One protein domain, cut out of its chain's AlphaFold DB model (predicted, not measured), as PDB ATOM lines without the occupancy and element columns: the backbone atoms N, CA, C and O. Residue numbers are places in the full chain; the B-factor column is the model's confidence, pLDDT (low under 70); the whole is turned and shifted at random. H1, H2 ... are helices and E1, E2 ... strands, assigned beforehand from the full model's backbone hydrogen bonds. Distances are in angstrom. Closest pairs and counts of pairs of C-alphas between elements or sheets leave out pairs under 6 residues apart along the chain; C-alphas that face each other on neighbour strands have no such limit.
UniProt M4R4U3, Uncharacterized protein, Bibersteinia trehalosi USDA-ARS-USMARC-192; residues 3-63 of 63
ATOM      1  N   LEU A   3      25.400  17.164  38.504       97.44
ATOM      2  CA  LEU A   3      24.895  16.652  39.779       97.44
ATOM      3  C   LEU A   3      23.610  15.860  39.549       97.44
ATOM      4  O   LEU A   3      22.821  16.198  38.661       97.44
ATOM      5  N   ALA A   4      23.400  14.808  40.332       97.31
ATOM      6  CA  ALA A   4      22.232  13.950  40.209       97.31
ATOM      7  C   ALA A   4      21.776  13.376  41.549       97.31
ATOM      8  O   ALA A   4      22.561  13.232  42.482       97.31
ATOM      9  N   SER A   5      20.498  13.016  41.628       95.69
ATOM     10  CA  SER A   5      19.901  12.347  42.782       95.69
ATOM     11  C   SER A   5      18.815  11.378  42.319       95.69
ATOM     12  O   SER A   5      18.039  11.687  41.413       95.69
ATOM     13  N   GLY A   6      18.780  10.175  42.898       93.31
ATOM     14  CA  GLY A   6      17.748   9.174  42.596       93.31
ATOM     15  C   GLY A   6      17.637   8.795  41.111       93.31
ATOM     16  O   GLY A   6      16.530   8.606  40.610       93.31
ATOM     17  N   GLY A   7      18.766   8.735  40.395       94.94
ATOM     18  CA  GLY A   7      18.807   8.398  38.965       94.94
ATOM     19  C   GLY A   7      18.369   9.527  38.024       94.94
ATOM     20  O   GLY A   7      18.054   9.265  36.865       94.94
ATOM     21  N   LYS A   8      18.315  10.776  38.502       96.88
ATOM     22  CA  LYS A   8      17.967  11.952  37.694       96.88
ATOM     23  C   LYS A   8      18.976  13.070  37.892       96.88
ATOM     24  O   LYS A   8      19.386  13.330  39.020       96.88
ATOM     25  N   PHE A   9      19.332  13.762  36.813       97.88
ATOM     26  CA  PHE A   9      20.114  14.993  36.917       97.88
ATOM     27  C   PHE A   9      19.339  16.060  37.680       97.88
ATOM     28  O   PHE A   9      18.119  16.165  37.538       97.88
ATOM     29  N   LEU A  10      20.058  16.856  38.467       97.81
ATOM     30  CA  LEU A  10      19.495  18.070  39.032       97.81
ATOM     31  C   LEU A  10      19.175  19.062  37.907       97.81
ATOM     32  O   LEU A  10      19.899  19.169  36.912       97.81
ATOM     33  N   GLU A  11      18.080  19.783  38.092       97.06
ATOM     34  CA  GLU A  11      17.631  20.860  37.215       97.06
ATOM     35  C   GLU A  11      17.962  22.221  37.846       97.06
ATOM     36  O   GLU A  11      18.387  22.292  38.999       97.06
ATOM     37  N   GLY A  12      17.783  23.301  37.085       97.06
ATOM     38  CA  GLY A  12      18.100  24.660  37.532       97.06
ATOM     39  C   GLY A  12      19.518  25.114  37.182       97.06
ATOM     40  O   GLY A  12      20.269  24.412  36.493       97.06
ATOM     41  N   THR A  13      19.868  26.321  37.620       98.06
ATOM     42  CA  THR A  13      21.186  26.920  37.384       98.06
ATOM     43  C   THR A  13      22.269  26.232  38.225       98.06
ATOM     44  O   THR A  13      21.966  25.593  39.234       98.06
ATOM     45  N   PRO A  14      23.557  26.356  37.857       96.81
ATOM     46  CA  PRO A  14      24.651  25.847  38.683       96.81
ATOM     47  C   PRO A  14      24.615  26.345  40.136       96.81
ATOM     48  O   PRO A  14      24.966  25.598  41.044       96.81
ATOM     49  N   GLU A  15      24.173  27.582  40.367       98.00
ATOM     50  CA  GLU A  15      24.027  28.166  41.701       98.00
ATOM     51  C   GLU A  15      22.918  27.473  42.495       98.00
ATOM     52  O   GLU A  15      23.158  27.071  43.631       98.00
ATOM     53  N   GLU A  16      21.750  27.257  41.881       98.19
ATOM     54  CA  GLU A  16      20.634  26.531  42.498       98.19
ATOM     55  C   GLU A  16      21.040  25.095  42.858       98.19
ATOM     56  O   GLU A  16      20.744  24.613  43.951       98.19
ATOM     57  N   GLN A  17      21.787  24.423  41.976       97.94
ATOM     58  CA  GLN A  17      22.299  23.076  42.238       97.94
ATOM     59  C   GLN A  17      23.355  23.064  43.352       97.94
ATOM     60  O   GLN A  17      23.354  22.167  44.196       97.94
ATOM     61  N   ALA A  18      24.243  24.060  43.393       97.00
ATOM     62  CA  ALA A  18      25.216  24.199  44.472       97.00
ATOM     63  C   ALA A  18      24.531  24.464  45.820       97.00
ATOM     64  O   ALA A  18      24.974  23.949  46.846       97.00
ATOM     65  N   ASP A  19      23.441  25.231  45.828       98.19
ATOM     66  CA  ASP A  19      22.682  25.525  47.040       98.19
ATOM     67  C   ASP A  19      22.057  24.263  47.654       98.19
ATOM     68  O   ASP A  19      21.984  24.170  48.878       98.19
ATOM     69  N   VAL A  20      21.715  23.240  46.857       97.50
ATOM     70  CA  VAL A  20      21.288  21.923  47.379       97.50
ATOM     71  C   VAL A  20      22.354  21.329  48.306       97.50
ATOM     72  O   VAL A  20      22.038  20.907  49.418       97.50
ATOM     73  N   LEU A  21      23.623  21.339  47.887       96.12
ATOM     74  CA  LEU A  21      24.732  20.829  48.699       96.12
ATOM     75  C   LEU A  21      25.031  21.743  49.890       96.12
ATOM     76  O   LEU A  21      25.212  21.246  50.999       96.12
ATOM     77  N   LYS A  22      25.036  23.070  49.693       96.69
ATOM     78  CA  LYS A  22      25.278  24.036  50.781       96.69
ATOM     79  C   LYS A  22      24.247  23.912  51.899       96.69
ATOM     80  O   LYS A  22      24.611  23.971  53.067       96.69
ATOM     81  N   ASN A  23      22.979  23.710  51.551       97.31
ATOM     82  CA  ASN A  23      21.895  23.574  52.523       97.31
ATOM     83  C   ASN A  23      21.979  22.273  53.336       97.31
ATOM     84  O   ASN A  23      21.442  22.213  54.439       97.31
ATOM     85  N   ALA A  24      22.640  21.240  52.807       96.50
ATOM     86  CA  ALA A  24      22.890  19.980  53.506       96.50
ATOM     87  C   ALA A  24      24.267  19.924  54.190       96.50
ATOM     88  O   ALA A  24      24.569  18.940  54.868       96.50
ATOM     89  N   TRP A  25      25.107  20.944  53.992       97.12
ATOM     90  CA  TRP A  25      26.482  20.955  54.470       97.12
ATOM     91  C   TRP A  25      26.525  20.885  56.002       97.12
ATOM     92  O   TRP A  25      25.790  21.624  56.666       97.12
ATOM     93  N   PRO A  26      27.369  20.022  56.594       96.12
ATOM     94  CA  PRO A  26      27.437  19.906  58.040       96.12
ATOM     95  C   PRO A  26      27.994  21.196  58.656       96.12
ATOM     96  O   PRO A  26      28.884  21.846  58.110       96.12
ATOM     97  N   THR A  27      27.472  21.575  59.824       96.19
ATOM     98  CA  THR A  27      27.887  22.802  60.527       96.19
ATOM     99  C   THR A  27      29.280  22.700  61.144       96.19
ATOM    100  O   THR A  27      29.867  23.717  61.506       96.19
ATOM    101  N   GLU A  28      29.798  21.482  61.286       96.62
ATOM    102  CA  GLU A  28      31.133  21.185  61.795       96.62
ATOM    103  C   GLU A  28      31.685  19.918  61.133       96.62
ATOM    104  O   GLU A  28      30.922  19.063  60.682       96.62
ATOM    105  N   TYR A  29      33.010  19.806  61.098       96.94
ATOM    106  CA  TYR A  29      33.718  18.637  60.586       96.94
ATOM    107  C   TYR A  29      34.137  17.716  61.734       96.94
ATOM    108  O   TYR A  29      34.701  18.185  62.724       96.94
ATOM    109  N   ASP A  30      33.885  16.418  61.574       97.50
ATOM    110  CA  ASP A  30      34.318  15.366  62.495       97.50
ATOM    111  C   ASP A  30      34.502  14.047  61.713       97.50
ATOM    112  O   ASP A  30      33.501  13.476  61.268       97.50
ATOM    113  N   PRO A  31      35.744  13.558  61.519       96.38
ATOM    114  CA  PRO A  31      36.013  12.352  60.732       96.38
ATOM    115  C   PRO A  31      35.533  11.058  61.410       96.38
ATOM    116  O   PRO A  31      35.365  10.044  60.739       96.38
ATOM    117  N   GLU A  32      35.277  11.072  62.722       97.56
ATOM    118  CA  GLU A  32      34.772   9.902  63.453       97.56
ATOM    119  C   GLU A  32      33.238   9.792  63.378       97.56
ATOM    120  O   GLU A  32      32.648   8.779  63.765       97.56
ATOM    121  N   VAL A  33      32.564  10.823  62.856       97.75
ATOM    122  CA  VAL A  33      31.114  10.849  62.659       97.75
ATOM    123  C   VAL A  33      30.819  10.828  61.165       97.75
ATOM    124  O   VAL A  33      30.969  11.830  60.478       97.75
ATOM    125  N   ALA A  34      30.309   9.703  60.658       96.75
ATOM    126  CA  ALA A  34      30.056   9.506  59.224       96.75
ATOM    127  C   ALA A  34      29.228  10.630  58.561       96.75
ATOM    128  O   ALA A  34      29.429  10.950  57.394       96.75
ATOM    129  N   GLU A  35      28.296  11.245  59.299       96.75
ATOM    130  CA  GLU A  35      27.453  12.353  58.817       96.75
ATOM    131  C   GLU A  35      28.161  13.721  58.805       96.75
ATOM    132  O   GLU A  35      27.556  14.722  58.432       96.75
ATOM    133  N   LYS A  36      29.410  13.788  59.260       97.50
ATOM    134  CA  LYS A  36      30.246  14.995  59.342       97.50
ATOM    135  C   LYS A  36      31.615  14.801  58.691       97.50
ATOM    136  O   LYS A  36      32.335  15.779  58.501       97.50
ATOM    137  N   ASP A  37      31.961  13.569  58.333       97.50
ATOM    138  CA  ASP A  37      33.167  13.223  57.595       97.50
ATOM    139  C   ASP A  37      33.045  13.651  56.122       97.50
ATOM    140  O   ASP A  37      32.732  12.857  55.232       97.50
ATOM    141  N   ILE A  38      33.261  14.944  55.872       95.81
ATOM    142  CA  ILE A  38      33.251  15.539  54.526       95.81
ATOM    143  C   ILE A  38      34.453  15.123  53.672       95.81
ATOM    144  O   ILE A  38      34.465  15.432  52.483       95.81
ATOM    145  N   ASP A  39      35.448  14.444  54.240       96.06
ATOM    146  CA  ASP A  39      36.581  13.927  53.473       96.06
ATOM    147  C   ASP A  39      36.288  12.528  52.915       96.06
ATOM    148  O   ASP A  39      36.862  12.153  51.892       96.06
ATOM    149  N   SER A  40      35.367  11.775  53.538       95.06
ATOM    150  CA  SER A  40      34.937  10.464  53.036       95.06
ATOM    151  C   SER A  40      33.416  10.262  53.085       95.06
ATOM    152  O   SER A  40      32.737  10.407  52.066       95.06
ATOM    153  N   LEU A  41      32.858   9.872  54.234       96.50
ATOM    154  CA  LEU A  41      31.552   9.203  54.284       96.50
ATOM    155  C   LEU A  41      30.350  10.109  53.996       96.50
ATOM    156  O   LEU A  41      29.347   9.616  53.470       96.50
ATOM    157  N   TRP A  42      30.428  11.410  54.279       97.50
ATOM    158  CA  TRP A  42      29.291  12.324  54.124       97.50
ATOM    159  C   TRP A  42      28.723  12.313  52.699       97.50
ATOM    160  O   TRP A  42      27.503  12.268  52.517       97.50
ATOM    161  N   TRP A  43      29.599  12.260  51.692       95.00
ATOM    162  CA  TRP A  43      29.220  12.213  50.277       95.00
ATOM    163  C   TRP A  43      28.417  10.969  49.901       95.00
ATOM    164  O   TRP A  43      27.587  11.026  49.002       95.00
ATOM    165  N   ILE A  44      28.639   9.858  50.603       93.38
ATOM    166  CA  ILE A  44      28.003   8.569  50.317       93.38
ATOM    167  C   ILE A  44      26.685   8.434  51.087       93.38
ATOM    168  O   ILE A  44      25.719   7.872  50.574       93.38
ATOM    169  N   ILE A  45      26.637   8.922  52.332       94.19
ATOM    170  CA  ILE A  45      25.520   8.627  53.241       94.19
ATOM    171  C   ILE A  45      24.555   9.793  53.480       94.19
ATOM    172  O   ILE A  45      23.455   9.564  53.990       94.19
ATOM    173  N   LYS A  46      24.948  11.036  53.170       96.00
ATOM    174  CA  LYS A  46      24.163  12.239  53.500       96.00
ATOM    175  C   LYS A  46      24.038  13.266  52.393       96.00
ATOM    176  O   LYS A  46      23.024  13.963  52.381       96.00
ATOM    177  N   ALA A  47      25.019  13.385  51.501       96.81
ATOM    178  CA  ALA A  47      24.936  14.342  50.410       96.81
ATOM    179  C   ALA A  47      23.627  14.143  49.614       96.81
ATOM    180  O   ALA A  47      23.296  13.021  49.228       96.81
ATOM    181  N   PRO A  48      22.860  15.216  49.352       97.06
ATOM    182  CA  PRO A  48      21.577  15.117  48.653       97.06
ATOM    183  C   PRO A  48      21.727  14.841  47.149       97.06
ATOM    184  O   PRO A  48      20.735  14.548  46.473       97.06
ATOM    185  N   ALA A  49      22.948  14.955  46.623       97.25
ATOM    186  CA  ALA A  49      23.286  14.692  45.237       97.25
ATOM    187  C   ALA A  49      24.737  14.211  45.105       97.25
ATOM    188  O   ALA A  49      25.615  14.670  45.837       97.25
ATOM    189  N   GLY A  50      24.961  13.327  44.134       96.06
ATOM    190  CA  GLY A  50      26.270  12.822  43.729       96.06
ATOM    191  C   GLY A  50      26.723  13.409  42.393       96.06
ATOM    192  O   GLY A  50      25.950  14.060  41.677       96.06
ATOM    193  N   ALA A  51      27.990  13.182  42.052       95.94
ATOM    194  CA  ALA A  51      28.543  13.565  40.765       95.94
ATOM    195  C   ALA A  51      28.172  12.540  39.686       95.94
ATOM    196  O   ALA A  51      28.143  11.332  39.907       95.94
ATOM    197  N   VAL A  52      27.943  13.039  38.474       97.50
ATOM    198  CA  VAL A  52      27.916  12.213  37.269       97.50
ATOM    199  C   VAL A  52      28.987  12.710  36.316       97.50
ATOM    200  O   VAL A  52      28.950  13.856  35.833       97.50
ATOM    201  N   TRP A  53      29.968  11.854  36.058       97.25
ATOM    202  CA  TRP A  53      31.039  12.113  35.108       97.25
ATOM    203  C   TRP A  53      30.565  11.740  33.711       97.25
ATOM    204  O   TRP A  53      30.024  10.662  33.502       97.25
ATOM    205  N   ILE A  54      30.746  12.661  32.764       96.88
ATOM    206  CA  ILE A  54      30.349  12.469  31.368       96.88
ATOM    207  C   ILE A  54      31.632  12.391  30.553       96.88
ATOM    208  O   ILE A  54      32.375  13.376  30.485       96.88
ATOM    209  N   TYR A  55      31.886  11.227  29.970       97.06
ATOM    210  CA  TYR A  55      33.057  10.959  29.144       97.06
ATOM    211  C   TYR A  55      32.837  11.409  27.689       97.06
ATOM    212  O   TYR A  55      31.697  11.653  27.284       97.06
ATOM    213  N   PRO A  56      33.903  11.556  26.873       97.81
ATOM    214  CA  PRO A  56      33.779  12.035  25.491       97.81
ATOM    215  C   PRO A  56      32.894  11.173  24.579       97.81
ATOM    216  O   PRO A  56      32.370  11.678  23.590       97.81
ATOM    217  N   ASP A  57      32.734   9.888  24.895       97.44
ATOM    218  CA  ASP A  57      31.853   8.942  24.199       97.44
ATOM    219  C   ASP A  57      30.392   8.997  24.685       97.44
ATOM    220  O   ASP A  57      29.537   8.290  24.155       97.44
ATOM    221  N   GLY A  58      30.096   9.850  25.669       96.81
ATOM    222  CA  GLY A  58      28.787   9.969  26.295       96.81
ATOM    223  C   GLY A  58      28.534   8.962  27.416       96.81
ATOM    224  O   GLY A  58      27.428   8.956  27.948       96.81
ATOM    225  N   TYR A  59      29.517   8.134  27.793       97.31
ATOM    226  CA  TYR A  59      29.386   7.265  28.958       97.31
ATOM    227  C   TYR A  59      29.218   8.096  30.237       97.31
ATOM    228  O   TYR A  59      29.877   9.125  30.424       97.31
ATOM    229  N   GLU A  60      28.325   7.632  31.110       97.69
ATOM    230  CA  GLU A  60      27.991   8.271  32.376       97.69
ATOM    231  C   GLU A  60      28.448   7.387  33.536       97.69
ATOM    232  O   GLU A  60      27.952   6.273  33.711       97.69
ATOM    233  N   GLU A  61      29.368   7.895  34.350       96.94
ATOM    234  CA  GLU A  61      29.752   7.261  35.610       96.94
ATOM    235  C   GLU A  61      29.072   7.991  36.768       96.94
ATOM    236  O   GLU A  61      29.303   9.183  36.986       96.94
ATOM    237  N   TRP A  62      28.204   7.267  37.474       94.50
ATOM    238  CA  TRP A  62      27.367   7.771  38.561       94.50
ATOM    239  C   TRP A  62      27.988   7.394  39.909       94.50
ATOM    240  O   TRP A  62      28.300   6.222  40.122       94.50
ATOM    241  N   THR A  63      28.144   8.376  40.800       85.94
ATOM    242  CA  THR A  63      28.654   8.190  42.173       85.94
ATOM    243  C   THR A  63      27.558   8.324  43.212       85.94
ATOM    244  O   THR A  63      26.764   9.285  43.062       85.94
TER     245      THR A  63
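AT A GLANCE: This is residues 3 to 63 of the 63 residues of an uncharacterized protein of Bibersteinia trehalosi USDA-ARS-USMARC-192 (UniProt M4R4U3). A small three-stranded sheet, with the hairpin E2 and E3 reaching to one end, has helix H1 grazing it and running lengthwise toward a long loop, residues 25 to 41, at the other end. From that loop the short helix H2 leads back to the sheet. The printed part has 61 residues, in the order E1, H1, H2, E2, E3; the sheet, E1 - E2 - E3, is antiparallel. The class is mixed, with under half of the residues in named elements. The whole is elongated, 39 by 21 by 18 A, and only just loose, close to compact, with a radius of gyration of the C-alphas of 13.0 A.

HOW THE PARTS SIT: Inner strand E2, residues 50 to 54, has staggered pairing: residues 50 to 51 pair with edge strand E1, residues 3 to 5, and residues 52 to 54 with edge strand E3, residues 60 to 62. E1 and E2 are antiparallel at 125 degrees, with N 4 and O 50 3.0 A apart, within hydrogen-bond range. In the hairpin E2 and E3, antiparallel at 164 degrees, N 53 and O 61 are 2.9 A apart, also within range. H1, residues 14 to 24, only grazes the sheet, with its residues 14 to 21; the closest C-alphas of H1 and E1, Gln 17 and Leu 3, are 7.4 A apart. H2, residues 42 to 45, is not on the sheet and is apart from H1. In H1, 6 of 7 O i to N i+4 pairs are within range; H2 is too short for one.

IN THESE COORDINATES: E1 begins at C-alpha 3 (24.895, 16.652, 39.779). H1 is 16.0 A long, E2 13.0 A. E3 ends at C-alpha 62 (27.367, 7.771, 38.561).

THE WHOLE: The C-alphas farthest apart, Glu 28 and Asp 57, are 39.5 A apart. The link H1 to H2 is long, 17 residues. The printed part has no cut, and no printed residue is under 70 in pLDDT.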